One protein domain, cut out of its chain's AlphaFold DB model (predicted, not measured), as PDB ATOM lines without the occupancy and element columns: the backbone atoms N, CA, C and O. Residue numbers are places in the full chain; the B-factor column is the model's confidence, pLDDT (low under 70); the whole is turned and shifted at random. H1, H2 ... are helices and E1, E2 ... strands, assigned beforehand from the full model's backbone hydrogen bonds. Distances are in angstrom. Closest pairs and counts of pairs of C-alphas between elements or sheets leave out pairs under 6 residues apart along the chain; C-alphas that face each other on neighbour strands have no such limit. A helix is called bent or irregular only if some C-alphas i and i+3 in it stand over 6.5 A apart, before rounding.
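What this domain is: This is residues 76 to 236 of the 278 residues of the protein "F-box domain-containing protein" of Trichinella spiralis (UniProt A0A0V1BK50). A twisted wall of seven strands has H1, H2, H3 and H4 following one another along one side, H1 lying over the sheet and the other three only grazing it. H5, a short helix near the last printed residue, lies off the sheet, and the hairpin of E2 and E3 makes one end of the wall. The printed part has 161 residues, with named elements in the order E1 E2 E3 H1 E4 H2 E5 H3 E6 H4 E7 H5. The sheet runs E2 E3 E1 E4 E5 E6 E7 and is mixed, as is the class, helices and strands. The whole is compact, with a radius of gyration of the C-alphas of 15.1 A, and spans 43 by 35 by 32 A.

How they stand to each other: Begin at E1, residues 77 to 84, whose parallel neighbour is E3, residues 110 to 116; look at N 111 and O 78, 2.8 A apart. E3 forms an antiparallel hairpin with edge strand E2, residues 95 to 99; N 97 and O 112 are 2.8 A apart. H1, residues 120 to 135, is over E3 and E1 at a height over the sheet of 10.2 A, along the strands: two layers, a sheet with a helix on one face. Its closest C-alpha pair with E3 is His 124 and Leu 115, 7.2 A. H1 is irregular, C-alphas 123 and 126 being 7.1 A apart. E4, residues 139 to 146, is parallel to E1, with N 81 and O 143 at 2.8 A. E3, H1 and E4 form a split strand-helix-strand unit, E1 between its two strands, with a right-handed crossover. Further on come H2, residues 156 to 165, E5, residues 171 to 175, H3, residues 184 to 192, E6, residues 198 to 202, H4, residues 208 to 211, and edge strand E7, residues 220 to 223. E4-H2-E5, E5-H3-E6 and E6-H4-E7 are strand-helix-strand units, parallel neighbour strands joined through a helix, each with a right-handed crossover. Their strand pairs show N 144 and O 173, N 174 and O 200, and N 221 and O 199, each 2.8 A apart. H1 and H2 are close but not clearly touching, Lys 133 and Ile 165 having the closest C-alphas at 6.7 A. H2 touches H3, closest at C-alphas 156 and 186, 6.1 A, and H3 touches H4, closest at C-alphas 187 and 210, 6.2 A. H5, residues 230 to 235, is not on the sheet. H2, H3 and H5 have every O i to N i+4 pair within hydrogen-bond range, H1 has 8 of 12, and H4 is too short for one.

Where its parts are: Find C-alpha 77 at (299.225, 360.506, 389.316); E1 runs 21.8 A from there. H1 begins at C-alpha 120, (321.604, 362.429, 389.221), and is 19.0 A long; E3 and E4 are each 19.7 A. H5 ends at C-alpha 235, (309.717, 378.351, 382.684).

The domain as a whole: The two farthest C-alphas, those of Ser 89 and His 214, are 44.2 A apart. The printed part has no cut, and no link is long. Look for pLDDT under 70 in residues 86 to 90, 100 to 108 and 226 to 236.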
ATOM      1  N   SER A  76     295.340 358.115 389.975       82.19
ATOM      2  CA  SER A  76     296.194 358.181 388.798       82.19
ATOM      3  C   SER A  76     297.018 359.469 388.783       82.19
ATOM      4  O   SER A  76     296.526 360.514 388.364       82.19
ATOM      5  N   VAL A  77     298.284 359.381 389.187       85.50
ATOM      6  CA  VAL A  77     299.225 360.506 389.316       85.50
ATOM      7  C   VAL A  77     300.055 360.690 388.043       85.50
ATOM      8  O   VAL A  77     300.461 359.710 387.404       85.50
ATOM      9  N   TRP A  78     300.320 361.953 387.691       87.69
ATOM     10  CA  TRP A  78     301.398 362.326 386.768       87.69
ATOM     11  C   TRP A  78     302.668 362.646 387.550       87.69
ATOM     12  O   TRP A  78     302.643 363.476 388.455       87.69
ATOM     13  N   LEU A  79     303.784 362.032 387.178       92.38
ATOM     14  CA  LEU A  79     305.097 362.319 387.737       92.38
ATOM     15  C   LEU A  79     305.954 363.006 386.676       92.38
ATOM     16  O   LEU A  79     306.213 362.422 385.632       92.38
ATOM     17  N   TYR A  80     306.404 364.223 386.948       91.50
ATOM     18  CA  TYR A  80     307.368 364.955 386.133       91.50
ATOM     19  C   TYR A  80     308.716 364.941 386.837       91.50
ATOM     20  O   TYR A  80     308.841 365.477 387.933       91.50
ATOM     21  N   VAL A  81     309.726 364.357 386.204       93.44
ATOM     22  CA  VAL A  81     311.115 364.392 386.659       93.44
ATOM     23  C   VAL A  81     311.880 365.308 385.720       93.44
ATOM     24  O   VAL A  81     312.062 365.012 384.540       93.44
ATOM     25  N   ILE A  82     312.259 366.461 386.251       89.56
ATOM     26  CA  ILE A  82     312.831 367.574 385.509       89.56
ATOM     27  C   ILE A  82     314.292 367.689 385.924       89.56
ATOM     28  O   ILE A  82     314.618 368.160 387.019       89.56
ATOM     29  N   PHE A  83     315.156 367.240 385.025       88.62
ATOM     30  CA  PHE A  83     316.597 367.332 385.152       88.62
ATOM     31  C   PHE A  83     317.037 368.714 384.681       88.62
ATOM     32  O   PHE A  83     316.843 369.098 383.526       88.62
ATOM     33  N   ARG A  84     317.581 369.485 385.617       80.44
ATOM     34  CA  ARG A  84     318.074 370.841 385.402       80.44
ATOM     35  C   ARG A  84     319.586 370.839 385.283       80.44
ATOM     36  O   ARG A  84     320.276 369.975 385.820       80.44
ATOM     37  N   GLU A  85     320.100 371.853 384.618       72.75
ATOM     38  CA  GLU A  85     321.530 372.096 384.559       72.75
ATOM     39  C   GLU A  85     322.050 372.678 385.881       72.75
ATOM     40  O   GLU A  85     321.424 373.554 386.481       72.75
ATOM     41  N   GLY A  86     323.193 372.167 386.338       62.47
ATOM     42  CA  GLY A  86     323.892 372.631 387.532       62.47
ATOM     43  C   GLY A  86     325.107 373.473 387.164       62.47
ATOM     44  O   GLY A  86     326.210 372.950 387.136       62.47
ATOM     45  N   HIS A  87     324.901 374.763 386.888       54.72
ATOM     46  CA  HIS A  87     325.984 375.771 386.903       54.72
ATOM     47  C   HIS A  87     325.782 376.839 387.978       54.72
ATOM     48  O   HIS A  87     326.539 377.799 388.062       54.72
ATOM     49  N   LEU A  88     324.737 376.694 388.793       52.22
ATOM     50  CA  LEU A  88     324.365 377.643 389.837       52.22
ATOM     51  C   LEU A  88     324.521 376.957 391.191       52.22
ATOM     52  O   LEU A  88     324.065 375.825 391.353       52.22
ATOM     53  N   SER A  89     325.151 377.629 392.157       49.03
ATOM     54  CA  SER A  89     325.306 377.125 393.526       49.03
ATOM     55  C   SER A  89     323.961 376.640 394.098       49.03
ATOM     56  O   SER A  89     322.907 377.221 393.851       49.03
ATOM     57  N   GLY A  90     323.970 375.520 394.832       59.97
ATOM     58  CA  GLY A  90     322.755 374.949 395.435       59.97
ATOM     59  C   GLY A  90     321.960 373.965 394.563       59.97
ATOM     60  O   GLY A  90     320.924 373.469 395.013       59.97
ATOM     61  N   HIS A  91     322.454 373.596 393.373       71.88
ATOM     62  CA  HIS A  91     321.849 372.564 392.508       71.88
ATOM     63  C   HIS A  91     321.876 371.131 393.090       71.88
ATOM     64  O   HIS A  91     321.338 370.196 392.501       71.88
ATOM     65  N   ASP A  92     322.456 370.974 394.278       73.81
ATOM     66  CA  ASP A  92     322.605 369.723 395.025       73.81
ATOM     67  C   ASP A  92     321.340 369.255 395.745       73.81
ATOM     68  O   ASP A  92     321.318 368.179 396.348       73.81
ATOM     69  N   ARG A  93     320.267 370.047 395.695       80.94
ATOM     70  CA  ARG A  93     319.003 369.721 396.356       80.94
ATOM     71  C   ARG A  93     317.978 369.216 395.349       80.94
ATOM     72  O   ARG A  93     317.661 369.892 394.374       80.94
ATOM     73  N   MET A  94     317.398 368.052 395.637       86.56
ATOM     74  CA  MET A  94     316.172 367.612 394.981       86.56
ATOM     75  C   MET A  94     314.982 368.337 395.615       86.56
ATOM     76  O   MET A  94     314.834 368.346 396.838       86.56
ATOM     77  N   THR A  95     314.108 368.921 394.797       85.50
ATOM     78  CA  THR A  95     312.864 369.543 395.273       85.50
ATOM     79  C   THR A  95     311.655 368.818 394.704       85.50
ATOM     80  O   THR A  95     311.648 368.418 393.542       85.50
ATOM     81  N   VAL A  96     310.628 368.635 395.535       86.88
ATOM     82  CA  VAL A  96     309.377 367.976 395.149       86.88
ATOM     83  C   VAL A  96     308.226 368.943 395.381       86.88
ATOM     84  O   VAL A  96     308.064 369.458 396.490       86.88
ATOM     85  N   ARG A  97     307.425 369.195 394.345       83.75
ATOM     86  CA  ARG A  97     306.199 370.000 394.416       83.75
ATOM     87  C   ARG A  97     305.014 369.145 393.992       83.75
ATOM     88  O   ARG A  97     305.103 368.408 393.016       83.75
ATOM     89  N   VAL A  98     303.909 369.249 394.720       80.56
ATOM     90  CA  VAL A  98     302.643 368.611 394.349       80.56
ATOM     91  C   VAL A  98     301.695 369.712 393.921       80.56
ATOM     92  O   VAL A  98     301.504 370.667 394.668       80.56
ATOM     93  N   SER A  99     301.141 369.586 392.721       75.94
ATOM     94  CA  SER A  99     300.082 370.459 392.232       75.94
ATOM     95  C   SER A  99     298.794 369.663 392.077       75.94
ATOM     96  O   SER A  99     298.805 368.517 391.612       75.94
ATOM     97  N   TYR A 100     297.696 370.299 392.458       68.56
ATOM     98  CA  TYR A 100     296.336 369.871 392.142       68.56
ATOM     99  C   TYR A 100     295.718 370.758 391.044       68.56
ATOM    100  O   TYR A 100     294.646 370.443 390.543       68.56
ATOM    101  N   ASP A 101     296.448 371.795 390.613       53.28
ATOM    102  CA  ASP A 101     296.062 372.791 389.609       53.28
ATOM    103  C   ASP A 101     296.602 372.402 388.224       53.28
ATOM    104  O   ASP A 101     297.277 373.176 387.539       53.28
ATOM    105  N   GLY A 102     296.364 371.154 387.813       50.78
ATOM    106  CA  GLY A 102     296.559 370.790 386.410       50.78
ATOM    107  C   GLY A 102     295.672 371.663 385.509       50.78
ATOM    108  O   GLY A 102     294.666 372.199 385.982       50.78
ATOM    109  N   PRO A 103     295.986 371.814 384.205       40.25
ATOM    110  CA  PRO A 103     295.052 372.422 383.262       40.25
ATOM    111  C   PRO A 103     293.671 371.792 383.467       40.25
ATOM    112  O   PRO A 103     293.587 370.567 383.534       40.25
ATOM    113  N   ILE A 104     292.645 372.644 383.581       39.06
ATOM    114  CA  ILE A 104     291.252 372.471 384.073       39.06
ATOM    115  C   ILE A 104     290.532 371.151 383.690       39.06
ATOM    116  O   ILE A 104     289.487 370.814 384.233       39.06
ATOM    117  N   PHE A 105     291.098 370.356 382.791       38.62
ATOM    118  CA  PHE A 105     290.578 369.084 382.311       38.62
ATOM    119  C   PHE A 105     291.087 367.846 383.072       38.62
ATOM    120  O   PHE A 105     290.682 366.733 382.727       38.62
ATOM    121  N   TRP A 106     292.014 367.971 384.030       47.22
ATOM    122  CA  TRP A 106     292.655 366.817 384.680       47.22
ATOM    123  C   TRP A 106     292.362 366.775 386.189       47.22
ATOM    124  O   TRP A 106     293.022 367.450 386.964       47.22
ATOM    125  N   ASP A 107     291.457 365.887 386.610       47.34
ATOM    126  CA  ASP A 107     291.151 365.514 388.014       47.34
ATOM    127  C   ASP A 107     292.326 364.813 388.750       47.34
ATOM    128  O   ASP A 107     292.156 363.889 389.552       47.34
ATOM    129  N   LYS A 108     293.573 365.143 388.404       61.34
ATOM    130  CA  LYS A 108     294.735 364.288 388.659       61.34
ATOM    131  C   LYS A 108     295.865 365.076 389.297       61.34
ATOM    132  O   LYS A 108     296.370 366.030 388.718       61.34
ATOM    133  N   SER A 109     296.296 364.621 390.469       74.69
ATOM    134  CA  SER A 109     297.471 365.145 391.157       74.69
ATOM    135  C   SER A 109     298.723 364.996 390.293       74.69
ATOM    136  O   SER A 109     298.971 363.952 389.673       74.69
ATOM    137  N   ILE A 110     299.522 366.060 390.266       83.25
ATOM    138  CA  ILE A 110     300.787 366.119 389.540       83.25
ATOM    139  C   ILE A 110     301.918 366.288 390.549       83.25
ATOM    140  O   ILE A 110     301.879 367.167 391.408       83.25
ATOM    141  N   VAL A 111     302.932 365.439 390.444       87.31
ATOM    142  CA  VAL A 111     304.146 365.495 391.255       87.31
ATOM    143  C   VAL A 111     305.284 365.958 390.360       87.31
ATOM    144  O   VAL A 111     305.648 365.269 389.414       87.31
ATOM    145  N   TYR A 112     305.856 367.113 390.669       87.62
ATOM    146  CA  TYR A 112     307.055 367.632 390.028       87.62
ATOM    147  C   TYR A 112     308.260 367.347 390.909       87.62
ATOM    148  O   TYR A 112     308.266 367.688 392.091       87.62
ATOM    149  N   VAL A 113     309.285 366.752 390.321       90.25
ATOM    150  CA  VAL A 113     310.580 366.489 390.932       90.25
ATOM    151  C   VAL A 113     311.610 367.254 390.131       90.25
ATOM    152  O   VAL A 113     311.752 367.032 388.931       90.25
ATOM    153  N   TYR A 114     312.328 368.149 390.790       87.44
ATOM    154  CA  TYR A 114     313.413 368.903 390.182       87.44
ATOM    155  C   TYR A 114     314.726 368.490 390.826       87.44
ATOM    156  O   TYR A 114     314.840 368.495 392.053       87.44
ATOM    157  N   LEU A 115     315.703 368.147 389.999       88.62
ATOM    158  CA  LEU A 115     317.051 367.774 390.420       88.62
ATOM    159  C   LEU A 115     318.057 368.152 389.335       88.62
ATOM    160  O   LEU A 115     317.659 368.397 388.195       88.62
ATOM    161  N   CYS A 116     319.346 368.191 389.664       87.25
ATOM    162  CA  CYS A 116     320.364 368.430 388.649       87.25
ATOM    163  C   CYS A 116     320.711 367.144 387.881       87.25
ATOM    164  O   CYS A 116     320.717 366.048 388.446       87.25
ATOM    165  N   SER A 117     321.007 367.272 386.586       86.00
ATOM    166  CA  SER A 117     321.474 366.147 385.763       86.00
ATOM    167  C   SER A 117     322.893 365.703 386.134       86.00
ATOM    168  O   SER A 117     323.182 364.510 386.095       86.00
ATOM    169  N   CYS A 118     323.762 366.627 386.556       84.25
ATOM    170  CA  CYS A 118     325.169 366.342 386.855       84.25
ATOM    171  C   CYS A 118     325.383 365.459 388.094       84.25
ATOM    172  O   CYS A 118     326.346 364.706 388.127       84.25
ATOM    173  N   HIS A 119     324.482 365.493 389.083       86.25
ATOM    174  CA  HIS A 119     324.565 364.650 390.287       86.25
ATOM    175  C   HIS A 119     323.417 363.634 390.388       86.25
ATOM    176  O   HIS A 119     323.106 363.149 391.484       86.25
ATOM    177  N   ALA A 120     322.768 363.313 389.259       85.50
ATOM    178  CA  ALA A 120     321.604 362.429 389.221       85.50
ATOM    179  C   ALA A 120     321.874 361.076 389.905       85.50
ATOM    180  O   ALA A 120     321.057 360.626 390.709       85.50
ATOM    181  N   TYR A 121     323.042 360.479 389.648       87.25
ATOM    182  CA  TYR A 121     323.427 359.179 390.204       87.25
ATOM    183  C   TYR A 121     324.197 359.290 391.526       87.25
ATOM    184  O   TYR A 121     323.921 358.555 392.465       87.25
ATOM    185  N   GLU A 122     325.111 360.252 391.657       85.38
ATOM    186  CA  GLU A 122     325.982 360.344 392.839       85.38
ATOM    187  C   GLU A 122     325.259 360.837 394.101       85.38
ATOM    188  O   GLU A 122     325.559 360.390 395.210       85.38
ATOM    189  N   ARG A 123     324.303 361.767 393.953       86.19
ATOM    190  CA  ARG A 123     323.632 362.419 395.095       86.19
ATOM    191  C   ARG A 123     322.130 362.187 395.116       86.19
ATOM    192  O   ARG A 123     321.557 361.970 396.186       86.19
ATOM    193  N   HIS A 124     321.475 362.242 393.957       89.81
ATOM    194  CA  HIS A 124     320.012 362.241 393.903       89.81
ATOM    195  C   HIS A 124     319.388 360.848 393.860       89.81
ATOM    196  O   HIS A 124     318.238 360.698 394.275       89.81
ATOM    197  N   GLU A 125     320.132 359.827 393.434       90.44
ATOM    198  CA  GLU A 125     319.616 358.472 393.225       90.44
ATOM    199  C   GLU A 125     318.879 357.931 394.454       90.44
ATOM    200  O   GLU A 125     317.713 357.550 394.361       90.44
ATOM    201  N   LYS A 126     319.498 357.974 395.640       90.88
ATOM    202  CA  LYS A 126     318.880 357.459 396.877       90.88
ATOM    203  C   LYS A 126     317.546 358.143 397.193       90.88
ATOM    204  O   LYS A 126     316.585 357.484 397.597       90.88
ATOM    205  N   GLN A 127     317.482 359.461 397.004       90.56
ATOM    206  CA  GLN A 127     316.272 360.246 397.253       90.56
ATOM    207  C   GLN A 127     315.191 359.932 396.212       90.56
ATOM    208  O   GLN A 127     314.024 359.758 396.571       90.56
ATOM    209  N   LEU A 128     315.587 359.786 394.948       91.81
ATOM    210  CA  LEU A 128     314.699 359.452 393.841       91.81
ATOM    211  C   LEU A 128     314.108 358.045 394.002       91.81
ATOM    212  O   LEU A 128     312.895 357.881 393.908       91.81
ATOM    213  N   ILE A 129     314.935 357.051 394.344       93.06
ATOM    214  CA  ILE A 129     314.499 355.677 394.628       93.06
ATOM    215  C   ILE A 129     313.490 355.663 395.780       93.06
ATOM    216  O   ILE A 129     312.446 355.014 395.682       93.06
ATOM    217  N   SER A 130     313.782 356.375 396.875       90.69
ATOM    218  CA  SER A 130     312.878 356.454 398.029       90.69
ATOM    219  C   SER A 130     311.528 357.062 397.644       90.69
ATOM    220  O   SER A 130     310.479 356.507 397.979       90.69
ATOM    221  N   LEU A 131     311.545 358.161 396.885       91.19
ATOM    222  CA  LEU A 131     310.334 358.803 396.385       91.19
ATOM    223  C   LEU A 131     309.545 357.870 395.464       91.19
ATOM    224  O   LEU A 131     308.350 357.688 395.676       91.19
ATOM    225  N   PHE A 132     310.201 357.252 394.481       93.44
ATOM    226  CA  PHE A 132     309.550 356.378 393.505       93.44
ATOM    227  C   PHE A 132     308.855 355.204 394.184       93.44
ATOM    228  O   PHE A 132     307.701 354.929 393.870       93.44
ATOM    229  N   LYS A 133     309.495 354.579 395.180       90.19
ATOM    230  CA  LYS A 133     308.873 353.513 395.980       90.19
ATOM    231  C   LYS A 133     307.621 353.989 396.727       90.19
ATOM    232  O   LYS A 133     306.650 353.247 396.796       90.19
ATOM    233  N   ARG A 134     307.615 355.223 397.249       87.12
ATOM    234  CA  ARG A 134     306.472 355.792 397.997       87.12
ATOM    235  C   ARG A 134     305.244 356.053 397.126       87.12
ATOM    236  O   ARG A 134     304.129 355.965 397.625       87.12
ATOM    237  N   ILE A 135     305.441 356.399 395.854       88.62
ATOM    238  CA  ILE A 135     304.349 356.740 394.923       88.62
ATOM    239  C   ILE A 135     304.123 355.672 393.846       88.62
ATOM    240  O   ILE A 135     303.334 355.891 392.927       88.62
ATOM    241  N   ALA A 136     304.797 354.523 393.954       90.56
ATOM    242  CA  ALA A 136     304.891 353.507 392.908       90.56
ATOM    243  C   ALA A 136     303.526 353.079 392.346       90.56
ATOM    244  O   ALA A 136     303.345 353.025 391.130       90.56
ATOM    245  N   ASN A 137     302.557 352.833 393.231       89.00
ATOM    246  CA  ASN A 137     301.236 352.326 392.854       89.00
ATOM    247  C   ASN A 137     300.357 353.388 392.180       89.00
ATOM    248  O   ASN A 137     299.514 353.050 391.349       89.00
ATOM    249  N   SER A 138     300.581 354.666 392.486       88.25
ATOM    250  CA  SER A 138     299.759 355.768 391.982       88.25
ATOM    251  C   SER A 138     300.283 356.345 390.662       88.25
ATOM    252  O   SER A 138     299.527 356.961 389.906       88.25
ATOM    253  N   VAL A 139     301.563 356.152 390.329       91.50
ATOM    254  CA  VAL A 139     302.147 356.685 389.088       91.50
ATOM    255  C   VAL A 139     301.673 355.880 387.882       91.50
ATOM    256  O   VAL A 139     302.072 354.741 387.659       91.50
ATOM    257  N   HIS A 140     300.844 356.524 387.063       91.38
ATOM    258  CA  HIS A 140     300.370 355.966 385.794       91.38
ATOM    259  C   HIS A 140     301.009 356.653 384.591       91.38
ATOM    260  O   HIS A 140     300.964 356.135 383.477       91.38
ATOM    261  N   ARG A 141     301.554 357.858 384.779       91.06
ATOM    262  CA  ARG A 141     302.132 358.665 383.706       91.06
ATOM    263  C   ARG A 141     303.408 359.309 384.218       91.06
ATOM    264  O   ARG A 141     303.377 359.996 385.236       91.06
ATOM    265  N   LEU A 142     304.509 359.059 383.526       95.19
ATOM    266  CA  LEU A 142     305.834 359.552 383.873       95.19
ATOM    267  C   LEU A 142     306.345 360.424 382.738       95.19
ATOM    268  O   LEU A 142     306.377 359.980 381.596       95.19
ATOM    269  N   CYS A 143     306.768 361.637 383.057       93.56
ATOM    270  CA  CYS A 143     307.454 362.537 382.154       93.56
ATOM    271  C   CYS A 143     308.892 362.745 382.626       93.56
ATOM    272  O   CYS A 143     309.115 363.138 383.768       93.56
ATOM    273  N   LEU A 144     309.855 362.473 381.750       94.62
ATOM    274  CA  LEU A 144     311.274 362.728 381.959       94.62
ATOM    275  C   LEU A 144     311.681 363.872 381.036       94.62
ATOM    276  O   LEU A 144     311.483 363.781 379.822       94.62
ATOM    277  N   VAL A 145     312.222 364.944 381.613       90.38
ATOM    278  CA  VAL A 145     312.560 366.165 380.872       90.38
ATOM    279  C   VAL A 145     313.972 366.616 381.205       90.38
ATOM    280  O   VAL A 145     314.301 366.733 382.383       90.38
ATOM    281  N   SER A 146     314.771 366.930 380.185       86.94
ATOM    282  CA  SER A 146     316.065 367.605 380.345       86.94
ATOM    283  C   SER A 146     316.094 368.868 379.494       86.94
ATOM    284  O   SER A 146     316.262 368.793 378.289       86.94
ATOM    285  N   SER A 147     315.957 370.045 380.098       71.38
ATOM    286  CA  SER A 147     316.039 371.310 379.355       71.38
ATOM    287  C   SER A 147     317.268 372.099 379.803       71.38
ATOM    288  O   SER A 147     317.316 372.472 380.979       71.38
ATOM    289  N   PRO A 148     318.216 372.431 378.906       71.88
ATOM    290  CA  PRO A 148     318.278 372.071 377.479       71.88
ATOM    291  C   PRO A 148     318.706 370.606 377.214       71.88
ATOM    292  O   PRO A 148     319.316 369.963 378.072       71.88
ATOM    293  N   VAL A 149     318.439 370.104 375.997       70.69
ATOM    294  CA  VAL A 149     318.895 368.775 375.526       70.69
ATOM    295  C   VAL A 149     320.411 368.768 375.357       70.69
ATOM    296  O   VAL A 149     320.941 369.616 374.637       70.69
ATOM    297  N   ARG A 150     321.122 367.828 375.992       75.94
ATOM    298  CA  ARG A 150     322.595 367.734 375.909       75.94
ATOM    299  C   ARG A 150     323.108 366.300 375.825       75.94
ATOM    300  O   ARG A 150     322.547 365.506 375.083       75.94
ATOM    301  N   SER A 151     324.209 365.980 376.506       83.25
ATOM    302  CA  SER A 151     324.798 364.649 376.514       83.25
ATOM    303  C   SER A 151     323.822 363.625 377.100       83.25
ATOM    304  O   SER A 151     323.022 363.951 377.988       83.25
ATOM    305  N   PRO A 152     323.869 362.381 376.608       87.12
ATOM    306  CA  PRO A 152     323.053 361.317 377.157       87.12
ATOM    307  C   PRO A 152     323.568 360.981 378.563       87.12
ATOM    308  O   PRO A 152     324.715 360.577 378.733       87.12
ATOM    309  N   PHE A 153     322.725 361.155 379.581       88.88
ATOM    310  CA  PHE A 153     323.075 360.822 380.970       88.88
ATOM    311  C   PHE A 153     322.179 359.730 381.561       88.88
ATOM    312  O   PHE A 153     322.624 358.998 382.437       88.88
ATOM    313  N   LEU A 154     320.936 359.579 381.083       92.38
ATOM    314  CA  LEU A 154     320.041 358.523 381.556       92.38
ATOM    315  C   LEU A 154     320.482 357.154 381.028       92.38
ATOM    316  O   LEU A 154     320.511 356.918 379.821       92.38
ATOM    317  N   THR A 155     320.787 356.249 381.951       92.81
ATOM    318  CA  THR A 155     321.244 354.886 381.669       92.81
ATOM    319  C   THR A 155     320.096 353.927 381.351       92.81
ATOM    320  O   THR A 155     318.951 354.122 381.761       92.81
ATOM    321  N   ASN A 156     320.407 352.821 380.672       94.88
ATOM    322  CA  ASN A 156     319.460 351.722 380.440       94.88
ATOM    323  C   ASN A 156     318.897 351.136 381.746       94.88
ATOM    324  O   ASN A 156     317.709 350.808 381.818       94.88
ATOM    325  N   ASP A 157     319.720 351.082 382.795       94.00
ATOM    326  CA  ASP A 157     319.309 350.634 384.125       94.00
ATOM    327  C   ASP A 157     318.252 351.551 384.734       94.00
ATOM    328  O   ASP A 157     317.312 351.066 385.358       94.00
ATOM    329  N   PHE A 158     318.329 352.861 384.483       94.69
ATOM    330  CA  PHE A 158     317.300 353.803 384.917       94.69
ATOM    331  C   PHE A 158     315.940 353.490 384.275       94.69
ATOM    332  O   PHE A 158     314.930 353.408 384.975       94.69
ATOM    333  N   TYR A 159     315.903 353.269 382.956       94.94
ATOM    334  CA  TYR A 159     314.668 352.919 382.240       94.94
ATOM    335  C   TYR A 159     314.099 351.569 382.688       94.94
ATOM    336  O   TYR A 159     312.895 351.414 382.884       94.94
ATOM    337  N   THR A 160     314.974 350.591 382.895       94.19
ATOM    338  CA  THR A 160     314.621 349.298 383.481       94.19
ATOM    339  C   THR A 160     314.005 349.470 384.871       94.19
ATOM    340  O   THR A 160     312.918 348.961 385.142       94.19
ATOM    341  N   PHE A 161     314.658 350.252 385.727       94.94
ATOM    342  CA  PHE A 161     314.245 350.500 387.098       94.94
ATOM    343  C   PHE A 161     312.865 351.165 387.190       94.94
ATOM    344  O   PHE A 161     312.035 350.732 387.991       94.94
ATOM    345  N   ILE A 162     312.573 352.172 386.355       95.25
ATOM    346  CA  ILE A 162     311.246 352.818 386.356       95.25
ATOM    347  C   ILE A 162     310.136 351.849 385.936       95.25
ATOM    348  O   ILE A 162     309.054 351.894 386.516       95.25
ATOM    349  N   LEU A 163     310.394 350.948 384.981       94.12
ATOM    350  CA  LEU A 163     309.429 349.921 384.575       94.12
ATOM    351  C   LEU A 163     309.225 348.882 385.680       94.12
ATOM    352  O   LEU A 163     308.127 348.347 385.848       94.12
ATOM    353  N   ASP A 164     310.273 348.609 386.457       94.56
ATOM    354  CA  ASP A 164     310.207 347.663 387.558       94.56
ATOM    355  C   ASP A 164     309.514 348.233 388.797       94.56
ATOM    356  O   ASP A 164     308.796 347.486 389.463       94.56
ATOM    357  N   ILE A 165     309.637 349.530 389.078       94.69
ATOM    358  CA  ILE A 165     308.904 350.166 390.177       94.69
ATOM    359  C   ILE A 165     307.461 350.500 389.790       94.69
ATOM    360  O   ILE A 165     306.534 350.164 390.529       94.69
ATOM    361  N   PHE A 166     307.241 351.165 388.655       94.88
ATOM    362  CA  PHE A 166     305.925 351.693 388.296       94.88
ATOM    363  C   PHE A 166     305.096 350.651 387.546       94.88
ATOM    364  O   PHE A 166     304.909 350.720 386.331       94.88
ATOM    365  N   LYS A 167     304.556 349.677 388.285       92.31
ATOM    366  CA  LYS A 167     303.781 348.571 387.697       92.31
ATOM    367  C   LYS A 167     302.538 349.037 386.934       92.31
ATOM    368  O   LYS A 167     302.172 348.404 385.949       92.31
ATOM    369  N   ASN A 168     301.953 350.171 387.322       92.00
ATOM    370  CA  ASN A 168     300.767 350.759 386.692       92.00
ATOM    371  C   ASN A 168     301.095 351.805 385.608       92.00
ATOM    372  O   ASN A 168     300.201 352.527 385.163       92.00
ATOM    373  N   LEU A 169     302.359 351.915 385.175       94.06
ATOM    374  CA  LEU A 169     302.780 352.915 384.197       94.06
ATOM    375  C   LEU A 169     302.140 352.664 382.825       94.06
ATOM    376  O   LEU A 169     302.405 351.659 382.175       94.06
ATOM    377  N   GLN A 170     301.337 353.622 382.369       92.38
ATOM    378  CA  GLN A 170     300.628 353.601 381.089       92.38
ATOM    379  C   GLN A 170     301.291 354.495 380.043       92.38
ATOM    380  O   GLN A 170     301.332 354.133 378.869       92.38
ATOM    381  N   ILE A 171     301.817 355.654 380.450       91.19
ATOM    382  CA  ILE A 171     302.464 356.602 379.534       91.19
ATOM    383  C   ILE A 171     303.863 356.929 380.034       91.19
ATOM    384  O   ILE A 171     304.016 357.441 381.145       91.19
ATOM    385  N   LEU A 172     304.858 356.693 379.182       95.81
ATOM    386  CA  LEU A 172     306.212 357.208 379.348       95.81
ATOM    387  C   LEU A 172     306.413 358.359 378.368       95.81
ATOM    388  O   LEU A 172     306.342 358.173 377.156       95.81
ATOM    389  N   TYR A 173     306.650 359.547 378.899       94.19
ATOM    390  CA  TYR A 173     306.822 360.762 378.131       94.19
ATOM    391  C   TYR A 173     308.260 361.267 378.243       94.19
ATOM    392  O   TYR A 173     308.675 361.789 379.272       94.19
ATOM    393  N   LEU A 174     309.020 361.116 377.168       94.69
ATOM    394  CA  LEU A 174     310.388 361.590 377.032       94.69
ATOM    395  C   LEU A 174     310.353 362.940 376.317       94.69
ATOM    396  O   LEU A 174     309.850 363.027 375.193       94.69
ATOM    397  N   ARG A 175     310.855 363.990 376.967       91.19
ATOM    398  CA  ARG A 175     310.895 365.335 376.390       91.19
ATOM    399  C   ARG A 175     312.295 365.909 376.464       91.19
ATOM    400  O   ARG A 175     312.882 365.922 377.542       91.19
ATOM    401  N   GLU A 176     312.781 366.447 375.351       91.06
ATOM    402  CA  GLU A 176     314.065 367.152 375.319       91.06
ATOM    403  C   GLU A 176     315.218 366.276 375.864       91.06
ATOM    404  O   GLU A 176     316.131 366.729 376.542       91.06
ATOM    405  N   LEU A 177     315.184 364.969 375.600       92.44
ATOM    406  CA  LEU A 177     316.234 364.045 376.029       92.44
ATOM    407  C   LEU A 177     317.143 363.670 374.867       92.44
ATOM    408  O   LEU A 177     316.706 363.560 373.722       92.44
ATOM    409  N   ASN A 178     318.408 363.420 375.183       93.69
ATOM    410  CA  ASN A 178     319.297 362.698 374.291       93.69
ATOM    411  C   ASN A 178     319.180 361.201 374.585       93.69
ATOM    412  O   ASN A 178     319.463 360.764 375.703       93.69
ATOM    413  N   LEU A 179     318.708 360.449 373.590       94.94
ATOM    414  CA  LEU A 179     318.404 359.023 373.701       94.94
ATOM    415  C   LEU A 179     319.466 358.125 373.044       94.94
ATOM    416  O   LEU A 179     319.234 356.926 372.927       94.94
ATOM    417  N   GLU A 180     320.640 358.670 372.701       92.81
ATOM    418  CA  GLU A 180     321.745 357.959 372.033       92.81
ATOM    419  C   GLU A 180     322.143 356.655 372.744       92.81
ATOM    420  O   GLU A 180     322.392 355.639 372.104       92.81
ATOM    421  N   ASN A 181     322.136 356.657 374.081       89.31
ATOM    422  CA  ASN A 181     322.541 355.504 374.890       89.31
ATOM    423  C   ASN A 181     321.410 354.498 375.163       89.31
ATOM    424  O   ASN A 181     321.616 353.547 375.925       89.31
ATOM    425  N   VAL A 182     320.210 354.690 374.606       94.31
ATOM    426  CA  VAL A 182     319.092 353.761 374.826       94.31
ATOM    427  C   VAL A 182     319.311 352.498 373.994       94.31
ATOM    428  O   VAL A 182     319.120 352.474 372.784       94.31
ATOM    429  N   ALA A 183     319.685 351.417 374.672       93.56
ATOM    430  CA  ALA A 183     319.947 350.130 374.051       93.56
ATOM    431  C   ALA A 183     318.658 349.468 373.547       93.56
ATOM    432  O   ALA A 183     317.593 349.573 374.163       93.56
ATOM    433  N   THR A 184     318.777 348.669 372.485       92.69
ATOM    434  CA  THR A 184     317.667 347.896 371.906       92.69
ATOM    435  C   THR A 184     316.975 346.990 372.928       92.69
ATOM    436  O   THR A 184     315.761 346.827 372.876       92.69
ATOM    437  N   THR A 185     317.709 346.446 373.903       93.88
ATOM    438  CA  THR A 185     317.142 345.626 374.989       93.88
ATOM    439  C   THR A 185     316.181 346.423 375.879       93.88
ATOM    440  O   THR A 185     315.135 345.915 376.282       93.88
ATOM    441  N   THR A 186     316.477 347.697 376.141       95.56
ATOM    442  CA  THR A 186     315.573 348.613 376.854       95.56
ATOM    443  C   THR A 186     314.328 348.905 376.022       95.56
ATOM    444  O   THR A 186     313.213 348.868 376.543       95.56
ATOM    445  N   VAL A 187     314.498 349.143 374.719       95.38
ATOM    446  CA  VAL A 187     313.383 349.364 373.781       95.38
ATOM    447  C   VAL A 187     312.471 348.134 373.706       95.38
ATOM    448  O   VAL A 187     311.247 348.262 373.753       95.38
ATOM    449  N   GLU A 188     313.044 346.931 373.688       94.56
ATOM    450  CA  GLU A 188     312.298 345.674 373.745       94.56
ATOM    451  C   GLU A 188     311.492 345.541 375.046       94.56
ATOM    452  O   GLU A 188     310.313 345.171 375.011       94.56
ATOM    453  N   ARG A 189     312.069 345.909 376.196       94.44
ATOM    454  CA  ARG A 189     311.330 345.948 377.472       94.44
ATOM    455  C   ARG A 189     310.175 346.947 377.451       94.44
ATOM    456  O   ARG A 189     309.099 346.642 377.966       94.44
ATOM    457  N   LEU A 190     310.362 348.115 376.835       93.94
ATOM    458  CA  LEU A 190     309.284 349.092 376.650       93.94
ATOM    459  C   LEU A 190     308.162 348.519 375.771       93.94
ATOM    460  O   LEU A 190     306.987 348.637 376.122       93.94
ATOM    461  N   ALA A 191     308.511 347.849 374.671       92.31
ATOM    462  CA  ALA A 191     307.546 347.264 373.738       92.31
ATOM    463  C   ALA A 191     306.768 346.074 374.331       92.31
ATOM    464  O   ALA A 191     305.589 345.887 374.022       92.31
ATOM    465  N   THR A 192     307.413 345.277 375.188       92.94
ATOM    466  CA  THR A 192     306.827 344.080 375.822       92.94
ATOM    467  C   THR A 192     306.108 344.367 377.141       92.94
ATOM    468  O   THR A 192     305.437 343.483 377.681       92.94
ATOM    469  N   SER A 193     306.190 345.598 377.659       91.94
ATOM    470  CA  SER A 193     305.473 345.999 378.869       91.94
ATOM    471  C   SER A 193     303.960 345.787 378.725       91.94
ATOM    472  O   SER A 193     303.333 346.188 377.740       91.94
ATOM    473  N   LYS A 194     303.350 345.151 379.733       91.06
ATOM    474  CA  LYS A 194     301.912 344.836 379.737       91.06
ATOM    475  C   LYS A 194     301.035 346.055 380.026       91.06
ATOM    476  O   LYS A 194     299.885 346.075 379.604       91.06
ATOM    477  N   THR A 195     301.563 347.045 380.741       91.50
ATOM    478  CA  THR A 195     300.798 348.207 381.216       91.50
ATOM    479  C   THR A 195     301.061 349.470 380.405       91.50
ATOM    480  O   THR A 195     300.158 350.294 380.264       91.50
ATOM    481  N   LEU A 196     302.246 349.590 379.798       91.12
ATOM    482  CA  LEU A 196     302.658 350.774 379.045       91.12
ATOM    483  C   LEU A 196     301.949 350.855 377.687       91.12
ATOM    484  O   LEU A 196     302.350 350.196 376.733       91.12
ATOM    485  N   SER A 197     300.921 351.686 377.558       90.25
ATOM    486  CA  SER A 197     300.167 351.858 376.311       90.25
ATOM    487  C   SER A 197     300.806 352.853 375.338       90.25
ATOM    488  O   SER A 197     300.592 352.742 374.126       90.25
ATOM    489  N   ARG A 198     301.595 353.816 375.836       90.94
ATOM    490  CA  ARG A 198     302.184 354.878 375.009       90.94
ATOM    491  C   ARG A 198     303.598 355.265 375.447       90.94
ATOM    492  O   ARG A 198     303.847 355.495 376.630       90.94
ATOM    493  N   VAL A 199     304.487 355.424 374.467       93.69
ATOM    494  CA  VAL A 199     305.782 356.103 374.614       93.69
ATOM    495  C   VAL A 199     305.744 357.361 373.759       93.69
ATOM    496  O   VAL A 199     305.587 357.276 372.545       93.69
ATOM    497  N   VAL A 200     305.845 358.529 374.382       91.62
ATOM    498  CA  VAL A 200     305.848 359.817 373.683       91.62
ATOM    499  C   VAL A 200     307.274 360.345 373.651       91.62
ATOM    500  O   VAL A 200     307.906 360.445 374.698       91.62
ATOM    501  N   VAL A 201     307.765 360.694 372.467       94.00
ATOM    502  CA  VAL A 201     309.092 361.280 372.244       94.00
ATOM    503  C   VAL A 201     308.887 362.683 371.688       94.00
ATOM    504  O   VAL A 201     308.399 362.841 370.570       94.00
ATOM    505  N   HIS A 202     309.215 363.701 372.480       90.75
ATOM    506  CA  HIS A 202     308.974 365.106 372.153       90.75
ATOM    507  C   HIS A 202     310.259 365.914 372.186       90.75
ATOM    508  O   HIS A 202     310.871 366.045 373.240       90.75
ATOM    509  N   ASP A 203     310.664 366.459 371.041       90.69
ATOM    510  CA  ASP A 203     311.890 367.265 370.920       90.69
ATOM    511  C   ASP A 203     313.152 366.578 371.488       90.69
ATOM    512  O   ASP A 203     314.128 367.225 371.854       90.69
ATOM    513  N   CYS A 204     313.157 365.243 371.544       92.19
ATOM    514  CA  CYS A 204     314.354 364.459 371.827       92.19
ATOM    515  C   CYS A 204     315.289 364.428 370.608       92.19
ATOM    516  O   CYS A 204     314.858 364.668 369.474       92.19
ATOM    517  N   ILE A 205     316.545 364.052 370.847       93.00
ATOM    518  CA  ILE A 205     317.566 363.777 369.824       93.00
ATOM    519  C   ILE A 205     318.065 362.329 369.947       93.00
ATOM    520  O   ILE A 205     317.899 361.713 371.001       93.00
ATOM    521  N   HIS A 206     318.656 361.796 368.871       93.81
ATOM    522  CA  HIS A 206     319.246 360.448 368.811       93.81
ATOM    523  C   HIS A 206     318.301 359.330 369.288       93.81
ATOM    524  O   HIS A 206     318.655 358.507 370.122       93.81
ATOM    525  N   TYR A 207     317.063 359.323 368.786       93.19
ATOM    526  CA  TYR A 207     316.014 358.378 369.191       93.19
ATOM    527  C   TYR A 207     315.760 357.263 368.165       93.19
ATOM    528  O   TYR A 207     314.720 356.605 368.229       93.19
ATOM    529  N   ASP A 208     316.703 357.037 367.247       91.38
ATOM    530  CA  ASP A 208     316.569 356.083 366.137       91.38
ATOM    531  C   ASP A 208     316.319 354.653 366.642       91.38
ATOM    532  O   ASP A 208     315.439 353.948 366.152       91.38
ATOM    533  N   SER A 209     316.968 354.270 367.747       89.69
ATOM    534  CA  SER A 209     316.752 352.972 368.402       89.69
ATOM    535  C   SER A 209     315.292 352.727 368.808       89.69
ATOM    536  O   SER A 209     314.866 351.573 368.876       89.69
ATOM    537  N   LEU A 210     314.509 353.784 369.075       91.56
ATOM    538  CA  LEU A 210     313.079 353.665 369.374       91.56
ATOM    539  C   LEU A 210     312.229 353.579 368.099       91.56
ATOM    540  O   LEU A 210     311.239 352.850 368.099       91.56
ATOM    541  N   THR A 211     312.572 354.324 367.042       89.25
ATOM    542  CA  THR A 211     311.793 354.368 365.788       89.25
ATOM    543  C   THR A 211     312.019 353.158 364.895       89.25
ATOM    544  O   THR A 211     311.097 352.739 364.192       89.25
ATOM    545  N   ASP A 212     313.212 352.571 364.951       89.00
ATOM    546  CA  ASP A 212     313.584 351.421 364.125       89.00
ATOM    547  C   ASP A 212     313.000 350.111 364.678       89.00
ATOM    548  O   ASP A 212     312.869 349.110 363.970       89.00
ATOM    549  N   TYR A 213     312.588 350.099 365.950       87.81
ATOM    550  CA  TYR A 213     312.041 348.910 366.594       87.81
ATOM    551  C   TYR A 213     310.542 348.745 366.313       87.81
ATOM    552  O   TYR A 213     309.681 349.172 367.085       87.81
ATOM    553  N   HIS A 214     310.213 348.026 365.237       85.50
ATOM    554  CA  HIS A 214     308.843 347.863 364.727       85.50
ATOM    555  C   HIS A 214     307.770 347.491 365.764       85.50
ATOM    556  O   HIS A 214     306.627 347.934 365.653       85.50
ATOM    557  N   ARG A 215     308.101 346.692 366.790       83.19
ATOM    558  CA  ARG A 215     307.129 346.299 367.830       83.19
ATOM    559  C   ARG A 215     306.725 347.460 368.746       83.19
ATOM    560  O   ARG A 215     305.665 347.388 369.366       83.19
ATOM    561  N   LEU A 216     307.533 348.520 368.832       88.31
ATOM    562  CA  LEU A 216     307.208 349.722 369.599       88.31
ATOM    563  C   LEU A 216     306.326 350.696 368.798       88.31
ATOM    564  O   LEU A 216     305.580 351.460 369.408       88.31
ATOM    565  N   ASN A 217     306.337 350.630 367.461       80.94
ATOM    566  CA  ASN A 217     305.717 351.627 366.572       80.94
ATOM    567  C   ASN A 217     304.243 351.918 366.889       80.94
ATOM    568  O   ASN A 217     303.837 353.073 366.897       80.94
ATOM    569  N   ASN A 218     303.448 350.905 367.246       81.06
ATOM    570  CA  ASN A 218     302.026 351.094 367.580       81.06
ATOM    571  C   ASN A 218     301.795 351.863 368.898       81.06
ATOM    572  O   ASN A 218     300.699 352.363 369.170       81.06
ATOM    573  N   ARG A 219     302.817 351.939 369.754       86.50
ATOM    574  CA  ARG A 219     302.791 352.630 371.052       86.50
ATOM    575  C   ARG A 219     303.570 353.942 371.016       86.50
ATOM    576  O   ARG A 219     303.311 354.801 371.860       86.50
ATOM    577  N   LEU A 220     304.479 354.090 370.055       89.94
ATOM    578  CA  LEU A 220     305.332 355.254 369.877       89.94
ATOM    579  C   LEU A 220     304.548 356.434 369.294       89.94
ATOM    580  O   LEU A 220     303.800 356.297 368.330       89.94
ATOM    581  N   MET A 221     304.743 357.613 369.874       88.06
ATOM    582  CA  MET A 221     304.222 358.876 369.368       88.06
ATOM    583  C   MET A 221     305.362 359.885 369.300       88.06
ATOM    584  O   MET A 221     305.968 360.205 370.320       88.06
ATOM    585  N   LEU A 222     305.635 360.392 368.101       88.44
ATOM    586  CA  LEU A 222     306.626 361.439 367.882       88.44
ATOM    587  C   LEU A 222     305.931 362.801 367.889       88.44
ATOM    588  O   LEU A 222     304.942 363.003 367.186       88.44
ATOM    589  N   VAL A 223     306.450 363.728 368.686       87.00
ATOM    590  CA  VAL A 223     305.961 365.105 368.796       87.00
ATOM    591  C   VAL A 223     307.127 366.049 368.532       87.00
ATOM    592  O   VAL A 223     308.248 365.807 368.983       87.00
ATOM    593  N   LYS A 224     306.874 367.122 367.787       82.12
ATOM    594  CA  LYS A 224     307.860 368.165 367.496       82.12
ATOM    595  C   LYS A 224     307.253 369.540 367.750       82.12
ATOM    596  O   LYS A 224     306.091 369.758 367.404       82.12
ATOM    597  N   GLY A 225     308.065 370.452 368.275       72.94
ATOM    598  CA  GLY A 225     307.714 371.860 368.450       72.94
ATOM    599  C   GLY A 225     306.892 372.163 369.705       72.94
ATOM    600  O   GLY A 225     306.433 371.285 370.425       72.94
ATOM    601  N   HIS A 226     306.686 373.452 369.974       63.25
ATOM    602  CA  HIS A 226     306.143 373.914 371.251       63.25
ATOM    603  C   HIS A 226     304.698 373.458 371.514       63.25
ATOM    604  O   HIS A 226     303.765 373.794 370.780       63.25
ATOM    605  N   LEU A 227     304.491 372.781 372.647       63.97
ATOM    606  CA  LEU A 227     303.166 372.558 373.226       63.97
ATOM    607  C   LEU A 227     302.791 373.764 374.100       63.97
ATOM    608  O   LEU A 227     303.335 373.940 375.195       63.97
ATOM    609  N   ARG A 228     301.853 374.593 373.624       47.56
ATOM    610  CA  ARG A 228     301.326 375.748 374.380       47.56
ATOM    611  C   ARG A 228     300.811 375.300 375.761       47.56
ATOM    612  O   ARG A 228     300.039 374.349 375.848       47.56
ATOM    613  N   GLY A 229     301.237 375.988 376.827       46.59
ATOM    614  CA  GLY A 229     300.804 375.768 378.218       46.59
ATOM    615  C   GLY A 229     301.744 374.925 379.098       46.59
ATOM    616  O   GLY A 229     301.735 375.093 380.315       46.59
ATOM    617  N   LEU A 230     302.600 374.068 378.523       47.84
ATOM    618  CA  LEU A 230     303.616 373.329 379.296       47.84
ATOM    619  C   LEU A 230     304.876 374.176 379.538       47.84
ATOM    620  O   LEU A 230     305.517 374.053 380.578       47.84
ATOM    621  N   GLU A 231     305.220 375.057 378.598       46.25
ATOM    622  CA  GLU A 231     306.370 375.954 378.744       46.25
ATOM    623  C   GLU A 231     306.202 376.953 379.883       46.25
ATOM    624  O   GLU A 231     307.153 377.142 380.627       46.25
ATOM    625  N   ASP A 232     305.022 377.543 380.079       45.16
ATOM    626  CA  ASP A 232     304.793 378.502 381.170       45.16
ATOM    627  C   ASP A 232     304.949 377.835 382.546       45.16
ATOM    628  O   ASP A 232     305.531 378.403 383.472       45.16
ATOM    629  N   LEU A 233     304.526 376.573 382.652       41.75
ATOM    630  CA  LEU A 233     304.703 375.737 383.837       41.75
ATOM    631  C   LEU A 233     306.188 375.392 384.087       41.75
ATOM    632  O   LEU A 233     306.642 375.431 385.232       41.75
ATOM    633  N   LEU A 234     306.953 375.079 383.033       46.25
ATOM    634  CA  LEU A 234     308.378 374.724 383.123       46.25
ATOM    635  C   LEU A 234     309.308 375.945 383.272       46.25
ATOM    636  O   LEU A 234     310.342 375.836 383.929       46.25
ATOM    637  N   ARG A 235     308.948 377.093 382.682       46.69
ATOM    638  CA  ARG A 235     309.717 378.351 382.684       46.69
ATOM    639  C   ARG A 235     309.383 379.273 383.852       46.69
ATOM    640  O   ARG A 235     310.109 380.249 384.036       46.69
ATOM    641  N   SER A 236     308.311 379.019 384.612       40.16
ATOM    642  CA  SER A 236     307.929 379.893 385.725       40.16
ATOM    643  C   SER A 236     309.112 380.095 386.686       40.16
ATOM    644  O   SER A 236     309.559 379.194 387.397       40.16
TER     645      SER A 236